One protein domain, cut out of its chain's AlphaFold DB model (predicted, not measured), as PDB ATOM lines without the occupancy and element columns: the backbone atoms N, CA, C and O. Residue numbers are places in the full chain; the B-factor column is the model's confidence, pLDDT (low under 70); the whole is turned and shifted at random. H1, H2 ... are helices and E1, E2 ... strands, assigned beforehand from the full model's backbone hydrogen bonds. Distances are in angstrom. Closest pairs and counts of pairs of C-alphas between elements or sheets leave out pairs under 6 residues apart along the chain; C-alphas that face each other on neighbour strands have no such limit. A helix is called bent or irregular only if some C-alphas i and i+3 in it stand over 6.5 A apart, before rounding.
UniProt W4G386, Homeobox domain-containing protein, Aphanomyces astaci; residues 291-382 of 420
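This is residues 291 to 382 of the 420 residues of the protein "Homeobox domain-containing protein" of Aphanomyces astaci (UniProt W4G386). A narrow, strongly twisted sheet of three strands fills one part of a rod-like domain, and the long helix H1 runs over it, with residues 300 to 311 near the sheet and residues 293 to 300 packed on H3 at the other end of the rod. The tip of the E1 and E2 hairpin lies at the opposite end from H3, and the short helix H2 sits beside the strands. The printed part has 92 residues, with three named helices and three named strands in the order H1, H2, E1, E2, H3, E3; the sheet runs E1, E2, E3, all antiparallel, and the class is mixed, helices and strands. The whole is compact, with a radius of gyration of the C-alphas of 13.4 A and spans of 44 by 21 by 21 A.

In the sheet, E1 is residues 329 to 334, 15.1 A long; E2 is residues 337 to 346, 27.1 A; and E3 is residues 374 to 381, 19.8 A, ending with C-alpha 381 at (29.534, 9.696, 11.389). H1, residues 291 to 311, is 30.2 A long and begins with C-alpha 291 at (38.786, -24.137, 16.729). H2 is residues 322 to 327. H3, residues 360 to 372, is 19.6 A long and irregular: C-alphas 368 and 371 are 7.8 A apart.

E2 is the inner strand, antiparallel to both edge strands. E1 and E2 form a hairpin at 139 degrees, with N 332 and O 339 within hydrogen-bond range at 2.8 A. E2 and E3 stand at 143 degrees, with N 346 and O 374 within hydrogen-bond range at 2.8 A. H1 is on the sheet in two layers, a helix on one face of a sheet; it lies over E3 at a height over the sheet of 9.7 A and stands up from it at 47 degrees. The closest C-alphas of H1 and E3 are those of Leu 305 and Val 375, 5.6 A apart. H2 is on the sheet too, over none of its strands; its closest C-alphas to E1 are those of Ala 324 and Ile 330, 5.2 A apart. H3 is not on the sheet. H1, with residues 293 to 300 alone, touches H3 at a shallow tilt of 30 degrees, the same way; their closest C-alphas, of Gln 294 and Cys 363, are 5.8 A apart. H2 and H3 are apart. Every O i to N i+4 pair is within hydrogen-bond range in H1 and H2, and 7 of 9 in H3.

The two C-alphas farthest apart, of Asn 336 and Ala 361, are 43.9 A apart. The printed part has no cut. The link from E2 to H3, residues 347 to 359, is long. Mean pLDDT of the printed part is 81.6; residues 291, 381 and 382 are under 70.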
ATOM      1  N   PHE A 291      38.025 -25.103  17.530       62.12
ATOM      2  CA  PHE A 291      38.786 -24.137  16.729       62.12
ATOM      3  C   PHE A 291      38.250 -24.021  15.295       62.12
ATOM      4  O   PHE A 291      38.097 -22.913  14.789       62.12
ATOM      5  N   LYS A 292      37.885 -25.138  14.649       70.62
ATOM      6  CA  LYS A 292      37.302 -25.120  13.293       70.62
ATOM      7  C   LYS A 292      35.877 -24.564  13.276       70.62
ATOM      8  O   LYS A 292      35.454 -23.990  12.276       70.62
ATOM      9  N   GLN A 293      35.119 -24.740  14.358       71.44
ATOM     10  CA  GLN A 293      33.823 -24.079  14.533       71.44
ATOM     11  C   GLN A 293      33.994 -22.559  14.674       71.44
ATOM     12  O   GLN A 293      33.348 -21.794  13.960       71.44
ATOM     13  N   GLN A 294      34.917 -22.133  15.536       77.50
ATOM     14  CA  GLN A 294      35.265 -20.735  15.768       77.50
ATOM     15  C   GLN A 294      35.780 -20.049  14.489       77.50
ATOM     16  O   GLN A 294      35.378 -18.927  14.187       77.50
ATOM     17  N   GLU A 295      36.610 -20.726  13.689       81.75
ATOM     18  CA  GLU A 295      37.041 -20.248  12.366       81.75
ATOM     19  C   GLU A 295      35.859 -20.024  11.415       81.75
ATOM     20  O   GLU A 295      35.816 -18.990  10.751       81.75
ATOM     21  N   LYS A 296      34.873 -20.933  11.372       82.62
ATOM     22  CA  LYS A 296      33.665 -20.768  10.541       82.62
ATOM     23  C   LYS A 296      32.823 -19.566  10.969       82.62
ATOM     24  O   LYS A 296      32.399 -18.794  10.111       82.62
ATOM     25  N   VAL A 297      32.615 -19.388  12.277       83.31
ATOM     26  CA  VAL A 297      31.916 -18.222  12.845       83.31
ATOM     27  C   VAL A 297      32.599 -16.926  12.407       83.31
ATOM     28  O   VAL A 297      31.956 -16.038  11.848       83.31
ATOM     29  N   TRP A 298      33.913 -16.825  12.602       87.06
ATOM     30  CA  TRP A 298      34.648 -15.605  12.274       87.06
ATOM     31  C   TRP A 298      34.814 -15.379  10.768       87.06
ATOM     32  O   TRP A 298      34.781 -14.232  10.329       87.06
ATOM     33  N   ALA A 299      34.909 -16.433   9.956       86.88
ATOM     34  CA  ALA A 299      34.869 -16.312   8.502       86.88
ATOM     35  C   ALA A 299      33.532 -15.720   8.020       86.88
ATOM     36  O   ALA A 299      33.536 -14.838   7.163       86.88
ATOM     37  N   HIS A 300      32.404 -16.140   8.608       86.88
ATOM     38  CA  HIS A 300      31.086 -15.595   8.282       86.88
ATOM     39  C   HIS A 300      30.958 -14.114   8.678       86.88
ATOM     40  O   HIS A 300      30.613 -13.283   7.841       86.88
ATOM     41  N   VAL A 301      31.320 -13.759   9.920       86.44
ATOM     42  CA  VAL A 301      31.283 -12.363  10.406       86.44
ATOM     43  C   VAL A 301      32.207 -11.450   9.588       86.44
ATOM     44  O   VAL A 301      31.847 -10.312   9.293       86.44
ATOM     45  N   LEU A 302      33.384 -11.937   9.172       88.75
ATOM     46  CA  LEU A 302      34.290 -11.193   8.292       88.75
ATOM     47  C   LEU A 302      33.726 -11.033   6.870       88.75
ATOM     48  O   LEU A 302      33.954  -9.994   6.252       88.75
ATOM     49  N   GLY A 303      32.993 -12.028   6.362       87.81
ATOM     50  CA  GLY A 303      32.249 -11.941   5.103       87.81
ATOM     51  C   GLY A 303      31.205 -10.827   5.148       87.81
ATOM     52  O   GLY A 303      31.323  -9.861   4.400       87.81
ATOM     53  N   ALA A 304      30.280 -10.895   6.110       87.06
ATOM     54  CA  ALA A 304      29.235  -9.888   6.308       87.06
ATOM     55  C   ALA A 304      29.803  -8.466   6.495       87.06
ATOM     56  O   ALA A 304      29.319  -7.517   5.882       87.06
ATOM     57  N   LEU A 305      30.888  -8.314   7.268       88.31
ATOM     58  CA  LEU A 305      31.601  -7.037   7.397       88.31
ATOM     59  C   LEU A 305      32.161  -6.543   6.054       88.31
ATOM     60  O   LEU A 305      32.130  -5.349   5.775       88.31
ATOM     61  N   ASN A 306      32.714  -7.433   5.232       89.75
ATOM     62  CA  ASN A 306      33.300  -7.060   3.949       89.75
ATOM     63  C   ASN A 306      32.251  -6.708   2.891       89.75
ATOM     64  O   ASN A 306      32.537  -5.859   2.047       89.75
ATOM     65  N   ASP A 307      31.063  -7.306   2.947       89.00
ATOM     66  CA  ASP A 307      29.941  -6.933   2.086       89.00
ATOM     67  C   ASP A 307      29.357  -5.570   2.492       89.00
ATOM     68  O   ASP A 307      29.148  -4.719   1.627       89.00
ATOM     69  N   GLU A 308      29.231  -5.289   3.793       86.56
ATOM     70  CA  GLU A 308      28.781  -3.982   4.296       86.56
ATOM     71  C   GLU A 308      29.814  -2.862   4.048       86.56
ATOM     72  O   GLU A 308      29.477  -1.757   3.620       86.56
ATOM     73  N   LEU A 309      31.112  -3.155   4.198       86.56
ATOM     74  CA  LEU A 309      32.174  -2.243   3.761       86.56
ATOM     75  C   LEU A 309      32.118  -2.001   2.244       86.56
ATOM     76  O   LEU A 309      32.296  -0.863   1.812       86.56
ATOM     77  N   ARG A 310      31.820  -3.027   1.431       88.50
ATOM     78  CA  ARG A 310      31.655  -2.874  -0.023       88.50
ATOM     79  C   ARG A 310      30.433  -2.012  -0.368       88.50
ATOM     80  O   ARG A 310      30.557  -1.176  -1.261       88.50
ATOM     81  N   ARG A 311      29.309  -2.140   0.357       88.62
ATOM     82  CA  ARG A 311      28.131  -1.249   0.241       88.62
ATOM     83  C   ARG A 311      28.527   0.218   0.431       88.62
ATOM     84  O   ARG A 311      28.111   1.066  -0.351       88.62
ATOM     85  N   MET A 312      29.389   0.505   1.407       82.25
ATOM     86  CA  MET A 312      29.917   1.851   1.674       82.25
ATOM     87  C   MET A 312      31.132   2.260   0.807       82.25
ATOM     88  O   MET A 312      31.798   3.253   1.108       82.25
ATOM     89  N   GLY A 313      31.476   1.503  -0.243       83.44
ATOM     90  CA  GLY A 313      32.609   1.810  -1.132       83.44
ATOM     91  C   GLY A 313      33.997   1.693  -0.483       83.44
ATOM     92  O   GLY A 313      34.962   2.280  -0.970       83.44
ATOM     93  N   GLN A 314      34.115   0.961   0.627       86.25
ATOM     94  CA  GLN A 314      35.349   0.801   1.399       86.25
ATOM     95  C   GLN A 314      36.145  -0.449   0.986       86.25
ATOM     96  O   GLN A 314      35.568  -1.446   0.545       86.25
ATOM     97  N   PRO A 315      37.479  -0.456   1.182       84.62
ATOM     98  CA  PRO A 315      38.293  -1.642   0.948       84.62
ATOM     99  C   PRO A 315      37.982  -2.757   1.958       84.62
ATOM    100  O   PRO A 315      37.902  -2.525   3.168       84.62
ATOM    101  N   SER A 316      37.884  -3.991   1.463       88.38
ATOM    102  CA  SER A 316      37.706  -5.187   2.293       88.38
ATOM    103  C   SER A 316      38.900  -5.439   3.226       88.38
ATOM    104  O   SER A 316      40.061  -5.206   2.882       88.38
ATOM    105  N   ARG A 317      38.618  -5.973   4.417       85.44
ATOM    106  CA  ARG A 317      39.601  -6.323   5.447       85.44
ATOM    107  C   ARG A 317      39.961  -7.807   5.376       85.44
ATOM    108  O   ARG A 317      39.097  -8.667   5.221       85.44
ATOM    109  N   LYS A 318      41.253  -8.108   5.552       84.81
ATOM    110  CA  LYS A 318      41.793  -9.483   5.609       84.81
ATOM    111  C   LYS A 318      41.613 -10.163   6.972       84.81
ATOM    112  O   LYS A 318      41.808 -11.366   7.080       84.81
ATOM    113  N   GLN A 319      41.316  -9.395   8.019       85.50
ATOM    114  CA  GLN A 319      41.172  -9.874   9.393       85.50
ATOM    115  C   GLN A 319      40.059  -9.104  10.104       85.50
ATOM    116  O   GLN A 319      39.790  -7.945   9.780       85.50
ATOM    117  N   ILE A 320      39.451  -9.742  11.105       84.00
ATOM    118  CA  ILE A 320      38.442  -9.119  11.961       84.00
ATOM    119  C   ILE A 320      39.058  -7.968  12.779       84.00
ATOM    120  O   ILE A 320      40.059  -8.180  13.474       84.00
ATOM    121  N   PRO A 321      38.452  -6.765  12.772       84.62
ATOM    122  CA  PRO A 321      38.839  -5.676  13.660       84.62
ATOM    123  C   PRO A 321      38.308  -5.929  15.080       84.62
ATOM    124  O   PRO A 321      37.243  -5.449  15.453       84.62
ATOM    125  N   TRP A 322      39.066  -6.674  15.891       84.81
ATOM    126  CA  TRP A 322      38.672  -7.023  17.267       84.81
ATOM    127  C   TRP A 322      38.352  -5.813  18.149       84.81
ATOM    128  O   TRP A 322      37.467  -5.914  18.990       84.81
ATOM    129  N   HIS A 323      39.022  -4.673  17.937       83.44
ATOM    130  CA  HIS A 323      38.686  -3.432  18.635       83.44
ATOM    131  C   HIS A 323      37.244  -3.004  18.338       83.44
ATOM    132  O   HIS A 323      36.504  -2.761  19.276       83.44
ATOM    133  N   ALA A 324      36.814  -3.015  17.071       82.62
ATOM    134  CA  ALA A 324      35.489  -2.552  16.660       82.62
ATOM    135  C   ALA A 324      34.357  -3.449  17.183       82.62
ATOM    136  O   ALA A 324      33.295  -2.947  17.537       82.62
ATOM    137  N   LEU A 325      34.603  -4.763  17.297       81.75
ATOM    138  CA  LEU A 325      33.669  -5.704  17.930       81.75
ATOM    139  C   LEU A 325      33.409  -5.378  19.411       81.75
ATOM    140  O   LEU A 325      32.316  -5.653  19.899       81.75
ATOM    141  N   VAL A 326      34.399  -4.818  20.112       80.88
ATOM    142  CA  VAL A 326      34.311  -4.462  21.538       80.88
ATOM    143  C   VAL A 326      33.850  -3.014  21.727       80.88
ATOM    144  O   VAL A 326      32.994  -2.755  22.561       80.88
ATOM    145  N   SER A 327      34.386  -2.073  20.945       81.81
ATOM    146  CA  SER A 327      34.134  -0.631  21.072       81.81
ATOM    147  C   SER A 327      32.893  -0.137  20.325       81.81
ATOM    148  O   SER A 327      32.645   1.068  20.312       81.81
ATOM    149  N   GLY A 328      32.172  -1.017  19.618       83.25
ATOM    150  CA  GLY A 328      30.998  -0.661  18.810       83.25
ATOM    151  C   GLY A 328      31.281   0.383  17.723       83.25
ATOM    152  O   GLY A 328      30.379   1.099  17.294       83.25
ATOM    153  N   THR A 329      32.545   0.539  17.314       85.62
ATOM    154  CA  THR A 329      32.998   1.654  16.471       85.62
ATOM    155  C   THR A 329      34.077   1.219  15.488       85.62
ATOM    156  O   THR A 329      35.059   0.577  15.859       85.62
ATOM    157  N   ILE A 330      33.918   1.594  14.219       86.62
ATOM    158  CA  ILE A 330      34.844   1.245  13.138       86.62
ATOM    159  C   ILE A 330      35.336   2.496  12.403       86.62
ATOM    160  O   ILE A 330      34.566   3.404  12.099       86.62
ATOM    161  N   GLY A 331      36.640   2.540  12.119       84.50
ATOM    162  CA  GLY A 331      37.246   3.573  11.277       84.50
ATOM    163  C   GLY A 331      36.969   3.328   9.791       84.50
ATOM    164  O   GLY A 331      37.278   2.246   9.283       84.50
ATOM    165  N   VAL A 332      36.421   4.330   9.110       84.75
ATOM    166  CA  VAL A 332      35.997   4.332   7.700       84.75
ATOM    167  C   VAL A 332      36.750   5.448   6.970       84.75
ATOM    168  O   VAL A 332      36.872   6.548   7.505       84.75
ATOM    169  N   LYS A 333      37.284   5.203   5.766       82.19
ATOM    170  CA  LYS A 333      37.972   6.255   4.999       82.19
ATOM    171  C   LYS A 333      36.952   7.215   4.388       82.19
ATOM    172  O   LYS A 333      36.100   6.792   3.608       82.19
ATOM    173  N   ALA A 334      37.099   8.496   4.696       78.38
ATOM    174  CA  ALA A 334      36.337   9.603   4.134       78.38
ATOM    175  C   ALA A 334      37.264  10.544   3.347       78.38
ATOM    176  O   ALA A 334      38.487  10.389   3.368       78.38
ATOM    177  N   ARG A 335      36.699  11.542   2.654       73.31
ATOM    178  CA  ARG A 335      37.484  12.490   1.834       73.31
ATOM    179  C   ARG A 335      38.525  13.275   2.646       73.31
ATOM    180  O   ARG A 335      39.589  13.567   2.117       73.31
ATOM    181  N   ASN A 336      38.236  13.545   3.921       71.69
ATOM    182  CA  ASN A 336      39.057  14.393   4.793       71.69
ATOM    183  C   ASN A 336      39.792  13.598   5.897       71.69
ATOM    184  O   ASN A 336      40.237  14.187   6.877       71.69
ATOM    185  N   GLY A 337      39.901  12.265   5.785       79.19
ATOM    186  CA  GLY A 337      40.607  11.432   6.768       79.19
ATOM    187  C   GLY A 337      39.903  10.112   7.090       79.19
ATOM    188  O   GLY A 337      39.344   9.459   6.210       79.19
ATOM    189  N   THR A 338      39.956   9.690   8.356       81.62
ATOM    190  CA  THR A 338      39.256   8.487   8.844       81.62
ATOM    191  C   THR A 338      38.152   8.883   9.819       81.62
ATOM    192  O   THR A 338      38.435   9.378  10.904       81.62
ATOM    193  N   GLU A 339      36.899   8.630   9.453       84.62
ATOM    194  CA  GLU A 339      35.733   8.840  10.312       84.62
ATOM    195  C   GLU A 339      35.502   7.626  11.215       84.62
ATOM    196  O   GLU A 339      35.601   6.481  10.765       84.62
ATOM    197  N   LYS A 340      35.131   7.855  12.479       86.25
ATOM    198  CA  LYS A 340      34.563   6.805  13.335       86.25
ATOM    199  C   LYS A 340      33.060   6.709  13.070       86.25
ATOM    200  O   LYS A 340      32.344   7.704  13.183       86.25
ATOM    201  N   ARG A 341      32.590   5.507  12.743       84.38
ATOM    202  CA  ARG A 341      31.166   5.190  12.560       84.38
ATOM    203  C   ARG A 341      30.734   4.105  13.535       84.38
ATOM    204  O   ARG A 341      31.565   3.289  13.947       84.38
ATOM    205  N   LYS A 342      29.454   4.096  13.909       87.25
ATOM    206  CA  LYS A 342      28.882   3.073  14.790       87.25
ATOM    207  C   LYS A 342      28.872   1.743  14.042       87.25
ATOM    208  O   LYS A 342      28.460   1.683  12.889       87.25
ATOM    209  N   PHE A 343      29.364   0.700  14.688       87.56
ATOM    210  CA  PHE A 343      29.427  -0.665  14.180       87.56
ATOM    211  C   PHE A 343      28.643  -1.553  15.141       87.56
ATOM    212  O   PHE A 343      28.888  -1.507  16.347       87.56
ATOM    213  N   ASP A 344      27.743  -2.383  14.620       85.94
ATOM    214  CA  ASP A 344      27.039  -3.362  15.442       85.94
ATOM    215  C   ASP A 344      26.859  -4.717  14.749       85.94
ATOM    216  O   ASP A 344      26.927  -4.853  13.525       85.94
ATOM    217  N   LEU A 345      26.641  -5.731  15.584       85.69
ATOM    218  CA  LEU A 345      26.297  -7.092  15.204       85.69
ATOM    219  C   LEU A 345      24.809  -7.291  15.500       85.69
ATOM    220  O   LEU A 345      24.423  -7.639  16.619       85.69
ATOM    221  N   VAL A 346      23.979  -7.051  14.493       84.69
ATOM    222  CA  VAL A 346      22.528  -7.227  14.576       84.69
ATOM    223  C   VAL A 346      22.226  -8.703  14.854       84.69
ATOM    224  O   VAL A 346      22.843  -9.589  14.263       84.69
ATOM    225  N   ASN A 347      21.294  -8.955  15.777       82.88
ATOM    226  CA  ASN A 347      20.911 -10.285  16.275       82.88
ATOM    227  C   ASN A 347      22.053 -11.106  16.911       82.88
ATOM    228  O   ASN A 347      21.955 -12.329  17.013       82.88
ATOM    229  N   TRP A 348      23.135 -10.469  17.375       84.62
ATOM    230  CA  TRP A 348      24.158 -11.173  18.151       84.62
ATOM    231  C   TRP A 348      23.587 -11.685  19.489       84.62
ATOM    232  O   TRP A 348      23.051 -10.879  20.256       84.62
ATOM    233  N   PRO A 349      23.712 -12.984  19.829       81.88
ATOM    234  CA  PRO A 349      23.162 -13.512  21.075       81.88
ATOM    235  C   PRO A 349      23.789 -12.848  22.308       81.88
ATOM    236  O   PRO A 349      25.001 -12.923  22.512       81.88
ATOM    237  N   ALA A 350      22.964 -12.258  23.180       79.75
ATOM    238  CA  ALA A 350      23.417 -11.539  24.382       79.75
ATOM    239  C   ALA A 350      24.250 -12.401  25.357       79.75
ATOM    240  O   ALA A 350      25.054 -11.886  26.126       79.75
ATOM    241  N   GLN A 351      24.077 -13.723  25.299       76.25
ATOM    242  CA  GLN A 351      24.800 -14.718  26.099       76.25
ATOM    243  C   GLN A 351      26.247 -14.950  25.618       76.25
ATOM    244  O   GLN A 351      27.025 -15.617  26.300       76.25
ATOM    245  N   VAL A 352      26.618 -14.437  24.438       81.25
ATOM    246  CA  VAL A 352      27.910 -14.701  23.796       81.25
ATOM    247  C   VAL A 352      28.798 -13.449  23.841       81.25
ATOM    248  O   VAL A 352      28.468 -12.437  23.221       81.25
ATOM    249  N   PRO A 353      29.967 -13.487  24.505       82.38
ATOM    250  CA  PRO A 353      30.849 -12.326  24.591       82.38
ATOM    251  C   PRO A 353      31.500 -11.996  23.236       82.38
ATOM    252  O   PRO A 353      32.054 -12.872  22.571       82.38
ATOM    253  N   LYS A 354      31.520 -10.710  22.854       83.38
ATOM    254  CA  LYS A 354      32.171 -10.196  21.629       83.38
ATOM    255  C   LYS A 354      33.718 -10.201  21.759       83.38
ATOM    256  O   LYS A 354      34.350  -9.151  21.799       83.38
ATOM    257  N   ARG A 355      34.351 -11.381  21.872       81.56
ATOM    258  CA  ARG A 355      35.805 -11.556  22.127       81.56
ATOM    259  C   ARG A 355      36.479 -12.580  21.200       81.56
ATOM    260  O   ARG A 355      35.836 -13.489  20.692       81.56
ATOM    261  N   LYS A 356      37.810 -12.490  21.043       77.38
ATOM    262  CA  LYS A 356      38.602 -13.330  20.112       77.38
ATOM    263  C   LYS A 356      38.527 -14.843  20.368       77.38
ATOM    264  O   LYS A 356      38.584 -15.608  19.407       77.38
ATOM    265  N   LYS A 357      38.449 -15.277  21.632       79.94
ATOM    266  CA  LYS A 357      38.350 -16.694  22.032       79.94
ATOM    267  C   LYS A 357      36.954 -16.999  22.570       79.94
ATOM    268  O   LYS A 357      36.530 -16.371  23.537       79.94
ATOM    269  N   LEU A 358      36.278 -17.966  21.964       79.00
ATOM    270  CA  LEU A 358      34.973 -18.469  22.388       79.00
ATOM    271  C   LEU A 358      35.129 -19.906  22.892       79.00
ATOM    272  O   LEU A 358      36.048 -20.602  22.463       79.00
ATOM    273  N   ASP A 359      34.258 -20.330  23.804       77.50
ATOM    274  CA  ASP A 359      34.148 -21.743  24.177       77.50
ATOM    275  C   ASP A 359      33.268 -22.529  23.185       77.50
ATOM    276  O   ASP A 359      32.646 -21.968  22.280       77.50
ATOM    277  N   GLU A 360      33.261 -23.854  23.318       72.00
ATOM    278  CA  GLU A 360      32.564 -24.759  22.397       72.00
ATOM    279  C   GLU A 360      31.038 -24.554  22.417       72.00
ATOM    280  O   GLU A 360      30.398 -24.587  21.366       72.00
ATOM    281  N   ALA A 361      30.463 -24.234  23.582       75.06
ATOM    282  CA  ALA A 361      29.039 -23.934  23.719       75.06
ATOM    283  C   ALA A 361      28.661 -22.608  23.030       75.06
ATOM    284  O   ALA A 361      27.681 -22.559  22.285       75.06
ATOM    285  N   GLN A 362      29.470 -21.554  23.201       79.44
ATOM    286  CA  GLN A 362      29.329 -20.281  22.482       79.44
ATOM    287  C   GLN A 362      29.451 -20.475  20.965       79.44
ATOM    288  O   GLN A 362      28.641 -19.938  20.210       79.44
ATOM    289  N   CYS A 363      30.426 -21.264  20.504       78.94
ATOM    290  CA  CYS A 363      30.599 -21.584  19.086       78.94
ATOM    291  C   CYS A 363      29.401 -22.350  18.505       78.94
ATOM    292  O   CYS A 363      28.928 -21.997  17.425       78.94
ATOM    293  N   ALA A 364      28.880 -23.354  19.216       75.62
ATOM    294  CA  ALA A 364      27.705 -24.111  18.791       75.62
ATOM    295  C   ALA A 364      26.442 -23.234  18.722       75.62
ATOM    296  O   ALA A 364      25.731 -23.265  17.715       75.62
ATOM    297  N   LEU A 365      26.201 -22.403  19.744       77.44
ATOM    298  CA  LEU A 365      25.069 -21.472  19.786       77.44
ATOM    299  C   LEU A 365      25.149 -20.428  18.663       77.44
ATOM    300  O   LEU A 365      24.143 -20.148  18.009       77.44
ATOM    301  N   LEU A 366      26.337 -19.879  18.392       80.38
ATOM    302  CA  LEU A 366      26.535 -18.981  17.256       80.38
ATOM    303  C   LEU A 366      26.284 -19.691  15.927       80.38
ATOM    304  O   LEU A 366      25.550 -19.151  15.112       80.38
ATOM    305  N   LEU A 367      26.831 -20.890  15.701       78.88
ATOM    306  CA  LEU A 367      26.661 -21.624  14.437       78.88
ATOM    307  C   LEU A 367      25.189 -21.887  14.082       78.88
ATOM    308  O   LEU A 367      24.852 -21.876  12.901       78.88
ATOM    309  N   GLN A 368      24.322 -22.082  15.080       78.25
ATOM    310  CA  GLN A 368      22.872 -22.215  14.883       78.25
ATOM    311  C   GLN A 368      22.196 -20.891  14.488       78.25
ATOM    312  O   GLN A 368      21.240 -20.902  13.719       78.25
ATOM    313  N   ASN A 369      22.700 -19.755  14.984       79.12
ATOM    314  CA  ASN A 369      22.112 -18.427  14.781       79.12
ATOM    315  C   ASN A 369      22.803 -17.591  13.683       79.12
ATOM    316  O   ASN A 369      22.261 -16.564  13.284       79.12
ATOM    317  N   LEU A 370      23.961 -18.025  13.161       77.38
ATOM    318  CA  LEU A 370      24.755 -17.310  12.148       77.38
ATOM    319  C   LEU A 370      23.929 -16.746  10.976       77.38
ATOM    320  O   LEU A 370      24.164 -15.589  10.644       77.38
ATOM    321  N   PRO A 371      22.958 -17.469  10.372       76.81
ATOM    322  CA  PRO A 371      22.178 -16.937   9.250       76.81
ATOM    323  C   PRO A 371      21.370 -15.671   9.567       76.81
ATOM    324  O   PRO A 371      21.018 -14.946   8.643       76.81
ATOM    325  N   ALA A 372      21.068 -15.411  10.845       78.31
ATOM    326  CA  ALA A 372      20.359 -14.218  11.304       78.31
ATOM    327  C   ALA A 372      21.298 -13.105  11.807       78.31
ATOM    328  O   ALA A 372      20.837 -11.989  12.048       78.31
ATOM    329  N   VAL A 373      22.593 -13.393  11.994       79.94
ATOM    330  CA  VAL A 373      23.587 -12.418  12.461       79.94
ATOM    331  C   VAL A 373      24.065 -11.579  11.283       79.94
ATOM    332  O   VAL A 373      24.608 -12.100  10.308       79.94
ATOM    333  N   HIS A 374      23.920 -10.261  11.387       82.75
ATOM    334  CA  HIS A 374      24.327  -9.328  10.336       82.75
ATOM    335  C   HIS A 374      25.227  -8.227  10.891       82.75
ATOM    336  O   HIS A 374      25.149  -7.867  12.064       82.75
ATOM    337  N   VAL A 375      26.099  -7.687  10.042       85.06
ATOM    338  CA  VAL A 375      26.940  -6.535  10.376       85.06
ATOM    339  C   VAL A 375      26.253  -5.281   9.856       85.06
ATOM    340  O   VAL A 375      25.952  -5.208   8.669       85.06
ATOM    341  N   ALA A 376      26.043  -4.299  10.728       85.44
ATOM    342  CA  ALA A 376      25.554  -2.979  10.353       85.44
ATOM    343  C   ALA A 376      26.614  -1.922  10.679       85.44
ATOM    344  O   ALA A 376      27.219  -1.951  11.756       85.44
ATOM    345  N   ILE A 377      26.832  -0.980   9.761       84.44
ATOM    346  CA  ILE A 377      27.649   0.211  10.010       84.44
ATOM    347  C   ILE A 377      26.780   1.441   9.743       84.44
ATOM    348  O   ILE A 377      26.081   1.493   8.734       84.44
ATOM    349  N   SER A 378      26.793   2.425  10.647       83.75
ATOM    350  CA  SER A 378      26.002   3.644  10.466       83.75
ATOM    351  C   SER A 378      26.452   4.412   9.222       83.75
ATOM    352  O   SER A 378      27.647   4.619   9.000       83.75
ATOM    353  N   ASP A 379      25.494   4.890   8.427       73.44
ATOM    354  CA  ASP A 379      25.790   5.786   7.305       73.44
ATOM    355  C   ASP A 379      26.183   7.197   7.801       73.44
ATOM    356  O   ASP A 379      26.929   7.906   7.123       73.44
ATOM    357  N   THR A 380      25.760   7.570   9.018       70.12
ATOM    358  CA  THR A 380      26.181   8.775   9.750       70.12
ATOM    359  C   THR A 380      27.510   8.573  10.492       70.12
ATOM    360  O   THR A 380      27.809   7.487  11.004       70.12
ATOM    361  N   SER A 381      28.320   9.632  10.566       65.19
ATOM    362  CA  SER A 381      29.534   9.696  11.389       65.19
ATOM    363  C   SER A 381      29.202  10.122  12.824       65.19
ATOM    364  O   SER A 381      28.259  10.874  13.051       65.19
ATOM    365  N   LEU A 382      29.988   9.662  13.804       66.50
ATOM    366  CA  LEU A 382      29.796   9.978  15.233       66.50
ATOM    367  C   LEU A 382      30.350  11.365  15.621       66.50
ATOM    368  O   LEU A 382      30.977  11.534  16.665       66.50
TER     369      LEU A 382